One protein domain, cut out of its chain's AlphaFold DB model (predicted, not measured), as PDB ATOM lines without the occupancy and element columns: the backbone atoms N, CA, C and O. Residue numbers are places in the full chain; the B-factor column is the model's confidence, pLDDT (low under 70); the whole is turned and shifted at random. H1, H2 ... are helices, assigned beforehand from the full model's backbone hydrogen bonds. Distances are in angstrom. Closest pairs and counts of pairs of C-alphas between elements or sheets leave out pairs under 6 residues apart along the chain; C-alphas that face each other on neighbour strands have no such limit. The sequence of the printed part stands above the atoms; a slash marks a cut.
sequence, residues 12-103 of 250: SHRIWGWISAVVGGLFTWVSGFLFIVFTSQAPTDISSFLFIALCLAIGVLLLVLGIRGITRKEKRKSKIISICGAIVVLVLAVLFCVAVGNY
ATOM      1  N   SER A  12      22.009 -19.464  60.474       71.62
ATOM      2  CA  SER A  12      20.715 -18.832  60.778       71.62
ATOM      3  C   SER A  12      20.185 -17.990  59.608       71.62
ATOM      4  O   SER A  12      19.028 -18.127  59.208       71.62
ATOM      5  N   HIS A  13      21.060 -17.207  58.967       72.75
ATOM      6  CA  HIS A  13      20.670 -16.328  57.860       72.75
ATOM      7  C   HIS A  13      20.157 -17.095  56.634       72.75
ATOM      8  O   HIS A  13      19.274 -16.630  55.914       72.75
ATOM      9  N   ARG A  14      20.697 -18.297  56.403       76.56
ATOM     10  CA  ARG A  14      20.303 -19.138  55.274       76.56
ATOM     11  C   ARG A  14      18.927 -19.759  55.501       76.56
ATOM     12  O   ARG A  14      18.145 -19.813  54.563       76.56
ATOM     13  N   ILE A  15      18.615 -20.179  56.728       78.25
ATOM     14  CA  ILE A  15      17.311 -20.762  57.083       78.25
ATOM     15  C   ILE A  15      16.194 -19.721  56.927       78.25
ATOM     16  O   ILE A  15      15.173 -20.013  56.307       78.25
ATOM     17  N   TRP A  16      16.421 -18.491  57.395       76.62
ATOM     18  CA  TRP A  16      15.450 -17.401  57.266       76.62
ATOM     19  C   TRP A  16      15.122 -17.040  55.814       76.62
ATOM     20  O   TRP A  16      13.957 -16.806  55.501       76.62
ATOM     21  N   GLY A  17      16.107 -17.075  54.908       81.69
ATOM     22  CA  GLY A  17      15.865 -16.840  53.480       81.69
ATOM     23  C   GLY A  17      14.963 -17.897  52.829       81.69
ATOM     24  O   GLY A  17      14.114 -17.565  52.007       81.69
ATOM     25  N   TRP A  18      15.089 -19.170  53.226       80.62
ATOM     26  CA  TRP A  18      14.198 -20.230  52.733       80.62
ATOM     27  C   TRP A  18      12.781 -20.086  53.282       80.62
ATOM     28  O   TRP A  18      11.821 -20.249  52.535       80.62
ATOM     29  N   ILE A  19      12.646 -19.748  54.566       77.56
ATOM     30  CA  ILE A  19      11.334 -19.529  55.184       77.56
ATOM     31  C   ILE A  19      10.626 -18.353  54.506       77.56
ATOM     32  O   ILE A  19       9.466 -18.493  54.125       77.56
ATOM     33  N   SER A  20      11.314 -17.226  54.281       78.00
ATOM     34  CA  SER A  20      10.685 -16.062  53.645       78.00
ATOM     35  C   SER A  20      10.266 -16.345  52.200       78.00
ATOM     36  O   SER A  20       9.210 -15.883  51.782       78.00
ATOM     37  N   ALA A  21      11.044 -17.134  51.452       79.19
ATOM     38  CA  ALA A  21      10.693 -17.520  50.087       79.19
ATOM     39  C   ALA A  21       9.440 -18.410  50.042       79.19
ATOM     40  O   ALA A  21       8.564 -18.198  49.206       79.19
ATOM     41  N   VAL A  22       9.327 -19.374  50.963       79.25
ATOM     42  CA  VAL A  22       8.154 -20.257  51.051       79.25
ATOM     43  C   VAL A  22       6.914 -19.471  51.467       79.25
ATOM     44  O   VAL A  22       5.879 -19.583  50.814       79.25
ATOM     45  N   VAL A  23       7.018 -18.645  52.511       80.31
ATOM     46  CA  VAL A  23       5.891 -17.838  53.005       80.31
ATOM     47  C   VAL A  23       5.447 -16.817  51.956       80.31
ATOM     48  O   VAL A  23       4.252 -16.685  51.709       80.31
ATOM     49  N   GLY A  24       6.395 -16.148  51.293       83.00
ATOM     50  CA  GLY A  24       6.104 -15.192  50.227       83.00
ATOM     51  C   GLY A  24       5.383 -15.838  49.045       83.00
ATOM     52  O   GLY A  24       4.356 -15.323  48.613       83.00
ATOM     53  N   GLY A  25       5.861 -17.000  48.583       82.19
ATOM     54  CA  GLY A  25       5.223 -17.742  47.493       82.19
ATOM     55  C   GLY A  25       3.795 -18.179  47.829       82.19
ATOM     56  O   GLY A  25       2.888 -18.013  47.011       82.19
ATOM     57  N   LEU A  26       3.582 -18.674  49.051       78.19
ATOM     58  CA  LEU A  26       2.263 -19.097  49.523       78.19
ATOM     59  C   LEU A  26       1.292 -17.914  49.605       78.19
ATOM     60  O   LEU A  26       0.149 -18.028  49.174       78.19
ATOM     61  N   PHE A  27       1.766 -16.765  50.091       82.38
ATOM     62  CA  PHE A  27       0.970 -15.546  50.180       82.38
ATOM     63  C   PHE A  27       0.542 -15.033  48.798       82.38
ATOM     64  O   PHE A  27      -0.640 -14.775  48.590       82.38
ATOM     65  N   THR A  28       1.464 -14.959  47.830       80.56
ATOM     66  CA  THR A  28       1.127 -14.547  46.454       80.56
ATOM     67  C   THR A  28       0.167 -15.512  45.764       80.56
ATOM     68  O   THR A  28      -0.708 -15.075  45.020       80.56
ATOM     69  N   TRP A  29       0.295 -16.817  46.019       82.12
ATOM     70  CA  TRP A  29      -0.599 -17.815  45.433       82.12
ATOM     71  C   TRP A  29      -2.015 -17.704  46.007       82.12
ATOM     72  O   TRP A  29      -2.983 -17.636  45.253       82.12
ATOM     73  N   VAL A  30      -2.135 -17.595  47.334       80.44
ATOM     74  CA  VAL A  30      -3.425 -17.425  48.016       80.44
ATOM     75  C   VAL A  30      -4.093 -16.105  47.622       80.44
ATOM     76  O   VAL A  30      -5.293 -16.100  47.362       80.44
ATOM     77  N   SER A  31      -3.344 -14.997  47.521       77.38
ATOM     78  CA  SER A  31      -3.933 -13.706  47.133       77.38
ATOM     79  C   SER A  31      -4.391 -13.692  45.674       77.38
ATOM     80  O   SER A  31      -5.460 -13.162  45.387       77.38
ATOM     81  N   GLY A  32      -3.620 -14.287  44.756       80.44
ATOM     82  CA  GLY A  32      -4.018 -14.423  43.352       80.44
ATOM     83  C   GLY A  32      -5.267 -15.288  43.194       80.44
ATOM     84  O   GLY A  32      -6.172 -14.936  42.445       80.44
ATOM     85  N   PHE A  33      -5.359 -16.375  43.963       74.44
ATOM     86  CA  PHE A  33      -6.531 -17.245  43.969       74.44
ATOM     87  C   PHE A  33      -7.780 -16.536  44.509       74.44
ATOM     88  O   PHE A  33      -8.827 -16.564  43.868       74.44
ATOM     89  N   LEU A  34      -7.660 -15.839  45.644       76.94
ATOM     90  CA  LEU A  34      -8.741 -15.016  46.197       76.94
ATOM     91  C   LEU A  34      -9.200 -13.946  45.206       76.94
ATOM     92  O   LEU A  34     -10.398 -13.738  45.065       76.94
ATOM     93  N   PHE A  35      -8.274 -13.301  44.495       77.44
ATOM     94  CA  PHE A  35      -8.618 -12.304  43.487       77.44
ATOM     95  C   PHE A  35      -9.433 -12.906  42.335       77.44
ATOM     96  O   PHE A  35     -10.433 -12.316  41.935       77.44
ATOM     97  N   ILE A  36      -9.063 -14.094  41.841       74.44
ATOM     98  CA  ILE A  36      -9.829 -14.792  40.796       74.44
ATOM     99  C   ILE A  36     -11.236 -15.114  41.304       74.44
ATOM    100  O   ILE A  36     -12.197 -14.742  40.648       74.44
ATOM    101  N   VAL A  37     -11.361 -15.700  42.501       70.88
ATOM    102  CA  VAL A  37     -12.666 -16.054  43.088       70.88
ATOM    103  C   VAL A  37     -13.554 -14.825  43.310       70.88
ATOM    104  O   VAL A  37     -14.753 -14.894  43.070       70.88
ATOM    105  N   PHE A  38     -12.986 -13.699  43.752       72.44
ATOM    106  CA  PHE A  38     -13.744 -12.463  43.979       72.44
ATOM    107  C   PHE A  38     -14.117 -11.718  42.690       72.44
ATOM    108  O   PHE A  38     -15.071 -10.944  42.706       72.44
ATOM    109  N   THR A  39     -13.365 -11.901  41.602       75.00
ATOM    110  CA  THR A  39     -13.629 -11.215  40.323       75.00
ATOM    111  C   THR A  39     -14.476 -12.039  39.363       75.00
ATOM    112  O   THR A  39     -15.196 -11.457  38.552       75.00
ATOM    113  N   SER A  40     -14.465 -13.368  39.471       66.06
ATOM    114  CA  SER A  40     -15.465 -14.215  38.830       66.06
ATOM    115  C   SER A  40     -16.801 -14.031  39.550       66.06
ATOM    116  O   SER A  40     -16.924 -14.407  40.716       66.06
ATOM    117  N   GLN A  41     -17.795 -13.446  38.873       58.75
ATOM    118  CA  GLN A  41     -19.189 -13.490  39.327       58.75
ATOM    119  C   GLN A  41     -19.521 -14.928  39.743       58.75
ATOM    120  O   GLN A  41     -19.152 -15.864  39.035       58.75
ATOM    121  N   ALA A  42     -20.098 -15.075  40.938       52.78
ATOM    122  CA  ALA A  42     -20.165 -16.328  41.681       52.78
ATOM    123  C   ALA A  42     -20.497 -17.522  40.769       52.78
ATOM    124  O   ALA A  42     -21.576 -17.537  40.176       52.78
ATOM    125  N   PRO A  43     -19.601 -18.516  40.645       54.03
ATOM    126  CA  PRO A  43     -19.913 -19.690  39.860       54.03
ATOM    127  C   PRO A  43     -20.993 -20.485  40.595       54.03
ATOM    128  O   PRO A  43     -20.740 -21.088  41.638       54.03
ATOM    129  N   THR A  44     -22.210 -20.460  40.063       61.88
ATOM    130  CA  THR A  44     -23.343 -21.250  40.565       61.88
ATOM    131  C   THR A  44     -23.196 -22.736  40.246       61.88
ATOM    132  O   THR A  44     -23.886 -23.566  40.835       61.88
ATOM    133  N   ASP A  45     -22.259 -23.089  39.368       63.47
ATOM    134  CA  ASP A  45     -22.112 -24.451  38.885       63.47
ATOM    135  C   ASP A  45     -21.192 -25.287  39.783       63.47
ATOM    136  O   ASP A  45     -20.046 -24.929  40.080       63.47
ATOM    137  N   ILE A  46     -21.686 -26.470  40.161       70.19
ATOM    138  CA  ILE A  46     -21.004 -27.495  40.976       70.19
ATOM    139  C   ILE A  46     -19.605 -27.842  40.425       70.19
ATOM    140  O   ILE A  46     -18.686 -28.162  41.187       70.19
ATOM    141  N   SER A  47     -19.410 -27.724  39.109       70.81
ATOM    142  CA  SER A  47     -18.132 -27.933  38.418       70.81
ATOM    143  C   SER A  47     -17.020 -27.007  38.929       70.81
ATOM    144  O   SER A  47     -15.873 -27.434  39.086       70.81
ATOM    145  N   SER A  48     -17.360 -25.770  39.283       69.00
ATOM    146  CA  SER A  48     -16.403 -24.777  39.773       69.00
ATOM    147  C   SER A  48     -15.961 -25.075  41.203       69.00
ATOM    148  O   SER A  48     -14.781 -24.942  41.534       69.00
ATOM    149  N   PHE A  49     -16.870 -25.571  42.048       68.12
ATOM    150  CA  PHE A  49     -16.537 -26.003  43.407       68.12
ATOM    151  C   PHE A  49     -15.610 -27.222  43.412       68.12
ATOM    152  O   PHE A  49     -14.642 -27.256  44.178       68.12
ATOM    153  N   LEU A  50     -15.852 -28.195  42.528       72.62
ATOM    154  CA  LEU A  50     -14.964 -29.347  42.350       72.62
ATOM    155  C   LEU A  50     -13.571 -28.921  41.872       72.62
ATOM    156  O   LEU A  50     -12.568 -29.433  42.374       72.62
ATOM    157  N   PHE A  51     -13.496 -27.949  40.962       73.94
ATOM    158  CA  PHE A  51     -12.228 -27.398  40.494       73.94
ATOM    159  C   PHE A  51     -11.444 -26.710  41.623       73.94
ATOM    160  O   PHE A  51     -10.263 -26.995  41.826       73.94
ATOM    161  N   ILE A  52     -12.113 -25.874  42.426       72.06
ATOM    162  CA  ILE A  52     -11.520 -25.213  43.600       72.06
ATOM    163  C   ILE A  52     -10.994 -26.249  44.606       72.06
ATOM    164  O   ILE A  52      -9.852 -26.148  45.067       72.06
ATOM    165  N   ALA A  53     -11.791 -27.276  44.916       75.06
ATOM    166  CA  ALA A  53     -11.395 -28.346  45.826       75.06
ATOM    167  C   ALA A  53     -10.168 -29.122  45.311       75.06
ATOM    168  O   ALA A  53      -9.252 -29.420  46.082       75.06
ATOM    169  N   LEU A  54     -10.105 -29.388  44.001       80.00
ATOM    170  CA  LEU A  54      -8.970 -30.051  43.362       80.00
ATOM    171  C   LEU A  54      -7.691 -29.201  43.450       80.00
ATOM    172  O   LEU A  54      -6.634 -29.720  43.818       80.00
ATOM    173  N   CYS A  55      -7.777 -27.894  43.179       77.19
ATOM    174  CA  CYS A  55      -6.642 -26.973  43.297       77.19
ATOM    175  C   CYS A  55      -6.074 -26.935  44.723       77.19
ATOM    176  O   CYS A  55      -4.854 -27.000  44.905       77.19
ATOM    177  N   LEU A  56      -6.943 -26.886  45.738       77.75
ATOM    178  CA  LEU A  56      -6.527 -26.925  47.141       77.75
ATOM    179  C   LEU A  56      -5.860 -28.260  47.500       77.75
ATOM    180  O   LEU A  56      -4.797 -28.265  48.123       77.75
ATOM    181  N   ALA A  57      -6.428 -29.387  47.059       80.31
ATOM    182  CA  ALA A  57      -5.860 -30.712  47.304       80.31
ATOM    183  C   ALA A  57      -4.450 -30.862  46.698       80.31
ATOM    184  O   ALA A  57      -3.537 -31.367  47.357       80.31
ATOM    185  N   ILE A  58      -4.242 -30.365  45.473       80.31
ATOM    186  CA  ILE A  58      -2.933 -30.374  44.803       80.31
ATOM    187  C   ILE A  58      -1.935 -29.470  45.538       80.31
ATOM    188  O   ILE A  58      -0.792 -29.877  45.764       80.31
ATOM    189  N   GLY A  59      -2.357 -28.274  45.961       78.75
ATOM    190  CA  GLY A  59      -1.515 -27.355  46.732       78.75
ATOM    191  C   GLY A  59      -1.005 -27.985  48.033       78.75
ATOM    192  O   GLY A  59       0.193 -27.936  48.328       78.75
ATOM    193  N   VAL A  60      -1.888 -28.667  48.772       79.62
ATOM    194  CA  VAL A  60      -1.525 -29.399  49.995       79.62
ATOM    195  C   VAL A  60      -0.564 -30.552  49.689       79.62
ATOM    196  O   VAL A  60       0.434 -30.719  50.394       79.62
ATOM    197  N   LEU A  61      -0.801 -31.316  48.617       81.94
ATOM    198  CA  LEU A  61       0.077 -32.419  48.212       81.94
ATOM    199  C   LEU A  61       1.505 -31.930  47.920       81.94
ATOM    200  O   LEU A  61       2.476 -32.521  48.404       81.94
ATOM    201  N   LEU A  62       1.648 -30.834  47.170       79.25
ATOM    202  CA  LEU A  62       2.951 -30.243  46.848       79.25
ATOM    203  C   LEU A  62       3.677 -29.741  48.100       79.25
ATOM    204  O   LEU A  62       4.885 -29.948  48.234       79.25
ATOM    205  N   LEU A  63       2.946 -29.147  49.046       78.12
ATOM    206  CA  LEU A  63       3.500 -28.692  50.319       78.12
ATOM    207  C   LEU A  63       4.033 -29.870  51.146       78.12
ATOM    208  O   LEU A  63       5.169 -29.827  51.629       78.12
ATOM    209  N   VAL A  64       3.267 -30.962  51.241       80.38
ATOM    210  CA  VAL A  64       3.690 -32.188  51.934       80.38
ATOM    211  C   VAL A  64       4.936 -32.786  51.278       80.38
ATOM    212  O   VAL A  64       5.889 -33.132  51.981       80.38
ATOM    213  N   LEU A  65       4.977 -32.878  49.945       77.25
ATOM    214  CA  LEU A  65       6.141 -33.384  49.210       77.25
ATOM    215  C   LEU A  65       7.373 -32.485  49.381       77.25
ATOM    216  O   LEU A  65       8.482 -33.000  49.543       77.25
ATOM    217  N   GLY A  66       7.186 -31.164  49.419       75.75
ATOM    218  CA  GLY A  66       8.243 -30.192  49.694       75.75
ATOM    219  C   GLY A  66       8.864 -30.389  51.078       75.75
ATOM    220  O   GLY A  66      10.081 -30.552  51.193       75.75
ATOM    221  N   ILE A  67       8.034 -30.480  52.123       73.69
ATOM    222  CA  ILE A  67       8.493 -30.738  53.499       73.69
ATOM    223  C   ILE A  67       9.228 -32.082  53.577       73.69
ATOM    224  O   ILE A  67      10.319 -32.167  54.146       73.69
ATOM    225  N   ARG A  68       8.679 -33.134  52.954       72.00
ATOM    226  CA  ARG A  68       9.283 -34.476  52.944       72.00
ATOM    227  C   ARG A  68      10.609 -34.526  52.180       72.00
ATOM    228  O   ARG A  68      11.491 -35.307  52.532       72.00
ATOM    229  N   GLY A  69      10.770 -33.698  51.150       65.44
ATOM    230  CA  GLY A  69      12.023 -33.541  50.411       65.44
ATOM    231  C   GLY A  69      13.110 -32.834  51.224       65.44
ATOM    232  O   GLY A  69      14.279 -33.215  51.149       65.44
ATOM    233  N   ILE A  70      12.730 -31.847  52.042       65.19
ATOM    234  CA  ILE A  70      13.657 -31.105  52.910       65.19
ATOM    235  C   ILE A  70      14.156 -31.986  54.061       65.19
ATOM    236  O   ILE A  70      15.349 -31.969  54.365       65.19
ATOM    237  N   THR A  71      13.288 -32.813  54.653       61.50
ATOM    238  CA  THR A  71      13.668 -33.695  55.773       61.50
ATOM    239  C   THR A  71      14.554 -34.873  55.361       61.50
ATOM    240  O   THR A  71      15.239 -35.441  56.205       61.50
ATOM    241  N   ARG A  72      14.621 -35.225  54.068       59.56
ATOM    242  CA  ARG A  72      15.406 -36.371  53.563       59.56
ATOM    243  C   ARG A  72      16.782 -36.017  53.002       59.56
ATOM    244  O   ARG A  72      17.364 -36.789  52.234       59.56
ATOM    245  N   LYS A  73      17.320 -34.848  53.348       47.78
ATOM    246  CA  LYS A  73      18.592 -34.374  52.803       47.78
ATOM    247  C   LYS A  73      19.791 -34.934  53.571       47.78
ATOM    248  O   LYS A  73      20.534 -34.188  54.195       47.78
ATOM    249  N   GLU A  74      20.055 -36.227  53.389       51.56
ATOM    250  CA  GLU A  74      21.405 -36.771  53.544       51.56
ATOM    251  C   GLU A  74      21.876 -37.443  52.241       51.56
ATOM    252  O   GLU A  74      21.528 -38.561  51.879       51.56
ATOM    253  N   LYS A  75      22.616 -36.621  51.483       51.38
ATOM    254  CA  LYS A  75      23.642 -36.913  50.466       51.38
ATOM    255  C   LYS A  75      23.367 -38.035  49.443       51.38
ATOM    256  O   LYS A  75      23.852 -39.147  49.584       51.38
ATOM    257  N   ARG A  76      22.758 -37.655  48.304       49.88
ATOM    258  CA  ARG A  76      23.241 -37.876  46.901       49.88
ATOM    259  C   ARG A  76      22.141 -38.054  45.839       49.88
ATOM    260  O   ARG A  76      22.457 -37.965  44.659       49.88
ATOM    261  N   LYS A  77      20.856 -38.185  46.182       53.69
ATOM    262  CA  LYS A  77      19.772 -38.394  45.184       53.69
ATOM    263  C   LYS A  77      18.968 -37.131  44.808       53.69
ATOM    264  O   LYS A  77      17.782 -37.206  44.515       53.69
ATOM    265  N   SER A  78      19.610 -35.959  44.785       55.44
ATOM    266  CA  SER A  78      18.944 -34.658  44.563       55.44
ATOM    267  C   SER A  78      18.435 -34.420  43.132       55.44
ATOM    268  O   SER A  78      17.580 -33.561  42.943       55.44
ATOM    269  N   LYS A  79      18.946 -35.132  42.119       57.72
ATOM    270  CA  LYS A  79      18.572 -34.868  40.716       57.72
ATOM    271  C   LYS A  79      17.214 -35.464  40.324       57.72
ATOM    272  O   LYS A  79      16.496 -34.857  39.542       57.72
ATOM    273  N   ILE A  80      16.827 -36.599  40.908       58.62
ATOM    274  CA  ILE A  80      15.587 -37.310  40.544       58.62
ATOM    275  C   ILE A  80      14.347 -36.550  41.039       58.62
ATOM    276  O   ILE A  80      13.364 -36.429  40.317       58.62
ATOM    277  N   ILE A  81      14.421 -35.950  42.231       61.34
ATOM    278  CA  ILE A  81      13.309 -35.181  42.817       61.34
ATOM    279  C   ILE A  81      13.014 -33.914  41.995       61.34
ATOM    280  O   ILE A  81      11.855 -33.550  41.823       61.34
ATOM    281  N   SER A  82      14.045 -33.283  41.422       65.94
ATOM    282  CA  SER A  82      13.876 -32.108  40.557       65.94
ATOM    283  C   SER A  82      13.157 -32.441  39.247       65.94
ATOM    284  O   SER A  82      12.362 -31.638  38.770       65.94
ATOM    285  N   ILE A  83      13.425 -33.618  38.673       71.25
ATOM    286  CA  ILE A  83      12.809 -34.058  37.415       71.25
ATOM    287  C   ILE A  83      11.342 -34.438  37.649       71.25
ATOM    288  O   ILE A  83      10.480 -34.010  36.888       71.25
ATOM    289  N   CYS A  84      11.029 -35.151  38.738       68.81
ATOM    290  CA  CYS A  84       9.636 -35.448  39.090       68.81
ATOM    291  C   CYS A  84       8.818 -34.174  39.356       68.81
ATOM    292  O   CYS A  84       7.673 -34.098  38.923       68.81
ATOM    293  N   GLY A  85       9.404 -33.162  40.007       73.81
ATOM    294  CA  GLY A  85       8.736 -31.874  40.213       73.81
ATOM    295  C   GLY A  85       8.403 -31.162  38.898       73.81
ATOM    296  O   GLY A  85       7.281 -30.699  38.721       73.81
ATOM    297  N   ALA A  86       9.344 -31.136  37.949       70.81
ATOM    298  CA  ALA A  86       9.128 -30.518  36.640       70.81
ATOM    299  C   ALA A  86       8.032 -31.226  35.824       70.81
ATOM    300  O   ALA A  86       7.221 -30.561  35.183       70.81
ATOM    301  N   ILE A  87       7.964 -32.561  35.888       72.50
ATOM    302  CA  ILE A  87       6.938 -33.347  35.184       72.50
ATOM    303  C   ILE A  87       5.541 -33.048  35.739       72.50
ATOM    304  O   ILE A  87       4.611 -32.857  34.962       72.50
ATOM    305  N   VAL A  88       5.384 -32.948  37.063       77.81
ATOM    306  CA  VAL A  88       4.081 -32.633  37.678       77.81
ATOM    307  C   VAL A  88       3.600 -31.238  37.273       77.81
ATOM    308  O   VAL A  88       2.435 -31.075  36.923       77.81
ATOM    309  N   VAL A  89       4.495 -30.245  37.249       76.94
ATOM    310  CA  VAL A  89       4.157 -28.884  36.796       76.94
ATOM    311  C   VAL A  89       3.749 -28.874  35.320       76.94
ATOM    312  O   VAL A  89       2.772 -28.217  34.966       76.94
ATOM    313  N   LEU A  90       4.444 -29.634  34.467       73.25
ATOM    314  CA  LEU A  90       4.119 -29.733  33.044       73.25
ATOM    315  C   LEU A  90       2.731 -30.355  32.815       73.25
ATOM    316  O   LEU A  90       1.946 -29.830  32.032       73.25
ATOM    317  N   VAL A  91       2.403 -31.439  33.527       75.69
ATOM    318  CA  VAL A  91       1.091 -32.104  33.417       75.69
ATOM    319  C   VAL A  91      -0.037 -31.171  33.860       75.69
ATOM    320  O   VAL A  91      -1.071 -31.101  33.198       75.69
ATOM    321  N   LEU A  92       0.170 -30.402  34.932       76.00
ATOM    322  CA  LEU A  92      -0.811 -29.421  35.400       76.00
ATOM    323  C   LEU A  92      -1.014 -28.273  34.404       76.00
ATOM    324  O   LEU A  92      -2.149 -27.861  34.187       76.00
ATOM    325  N   ALA A  93       0.055 -27.793  33.764       74.62
ATOM    326  CA  ALA A  93      -0.049 -26.764  32.730       74.62
ATOM    327  C   ALA A  93      -0.853 -27.251  31.512       74.62
ATOM    328  O   ALA A  93      -1.688 -26.515  30.996       74.62
ATOM    329  N   VAL A  94      -0.655 -28.505  31.087       75.81
ATOM    330  CA  VAL A  94      -1.420 -29.100  29.977       75.81
ATOM    331  C   VAL A  94      -2.899 -29.246  30.338       75.81
ATOM    332  O   VAL A  94      -3.752 -28.852  29.548       75.81
ATOM    333  N   LEU A  95      -3.216 -29.746  31.537       74.38
ATOM    334  CA  LEU A  95      -4.604 -29.860  32.000       74.38
ATOM    335  C   LEU A  95      -5.295 -28.493  32.094       74.38
ATOM    336  O   LEU A  95      -6.460 -28.371  31.724       74.38
ATOM    337  N   PHE A  96      -4.570 -27.461  32.529       78.75
ATOM    338  CA  PHE A  96      -5.081 -26.094  32.562       78.75
ATOM    339  C   PHE A  96      -5.387 -25.562  31.155       78.75
ATOM    340  O   PHE A  96      -6.468 -25.024  30.936       78.75
ATOM    341  N   CYS A  97      -4.496 -25.768  30.180       70.12
ATOM    342  CA  CYS A  97      -4.748 -25.361  28.793       70.12
ATOM    343  C   CYS A  97      -5.977 -26.055  28.187       70.12
ATOM    344  O   CYS A  97      -6.734 -25.413  27.466       70.12
ATOM    345  N   VAL A  98      -6.202 -27.338  28.493       73.88
ATOM    346  CA  VAL A  98      -7.393 -28.069  28.024       73.88
ATOM    347  C   VAL A  98      -8.669 -27.535  28.681       73.88
ATOM    348  O   VAL A  98      -9.674 -27.359  28.001       73.88
ATOM    349  N   ALA A  99      -8.630 -27.223  29.979       71.00
ATOM    350  CA  ALA A  99      -9.782 -26.670  30.691       71.00
ATOM    351  C   ALA A  99     -10.166 -25.264  30.195       71.00
ATOM    352  O   ALA A  99     -11.347 -24.960  30.076       71.00
ATOM    353  N   VAL A 100      -9.179 -24.420  29.876       73.38
ATOM    354  CA  VAL A 100      -9.418 -23.061  29.358       73.38
ATOM    355  C   VAL A 100      -9.839 -23.080  27.884       73.38
ATOM    356  O   VAL A 100     -10.663 -22.265  27.484       73.38
ATOM    357  N   GLY A 101      -9.319 -24.011  27.077       62.22
ATOM    358  CA  GLY A 101      -9.633 -24.104  25.645       62.22
ATOM    359  C   GLY A 101     -11.085 -24.479  25.326       62.22
ATOM    360  O   GLY A 101     -11.558 -24.148  24.247       62.22
ATOM    361  N   ASN A 102     -11.794 -25.116  26.264       58.47
ATOM    362  CA  ASN A 102     -13.210 -25.475  26.117       58.47
ATOM    363  C   ASN A 102     -14.174 -24.436  26.709       58.47
ATOM    364  O   ASN A 102     -15.376 -24.687  26.768       58.47
ATOM    365  N   TYR A 103     -13.678 -23.289  27.177       46.88
ATOM    366  CA  TYR A 103     -14.559 -22.228  27.647       46.88
ATOM    367  C   TYR A 103     -15.061 -21.432  26.442       46.88
ATOM    368  O   TYR A 103     -14.432 -20.469  26.005       46.88
TER     369      TYR A 103
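This is residues 12 to 103 of the 250 residues of an uncharacterized protein of Chloroflexi bacterium RBG_16_54_18 (UniProt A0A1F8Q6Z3). Three long helices lie side by side in a loose zigzag, the chain running along H1, back along H2 and forward again along H3. Their centres make an open triangle with H2 between the other two in the path, and no helix touches another. The printed part has 92 residues with H1, H2 and H3 in that order and no named strand; the class is all helix. It is loose, with a radius of gyration of the C-alphas of 16.5 A, and elongated, spanning 49 by 27 by 17 A.

H1, residues 12 to 39, begins at C-alpha 12 (20.715, -18.832, 60.778) and is 40.7 A long. H2, residues 46 to 71, is 38.2 A long. H3, residues 78 to 101, is 35.9 A long and ends at C-alpha 101 (-9.633, -24.104, 25.645).

H1 and H2 are near each other, with 7 pairs of C-alphas within 10 A. H2 and H3 are close but not clearly touching; their closest C-alphas, of Gly 69 and Ile 81, are 7.9 A apart. They run opposite ways at a shallow tilt of 10 degrees. H1 and H3 are apart. Every O i to N i+4 pair is within hydrogen-bond range in H1 and H2, and 19 of 20 in H3.

The C-alphas farthest apart, of Thr 44 and Lys 75, are 50.5 A apart. The printed part has no cut, and both links are short. Mean pLDDT of the printed part is 71.6; residues 40 to 45 and 69 to 82 are among those under 70.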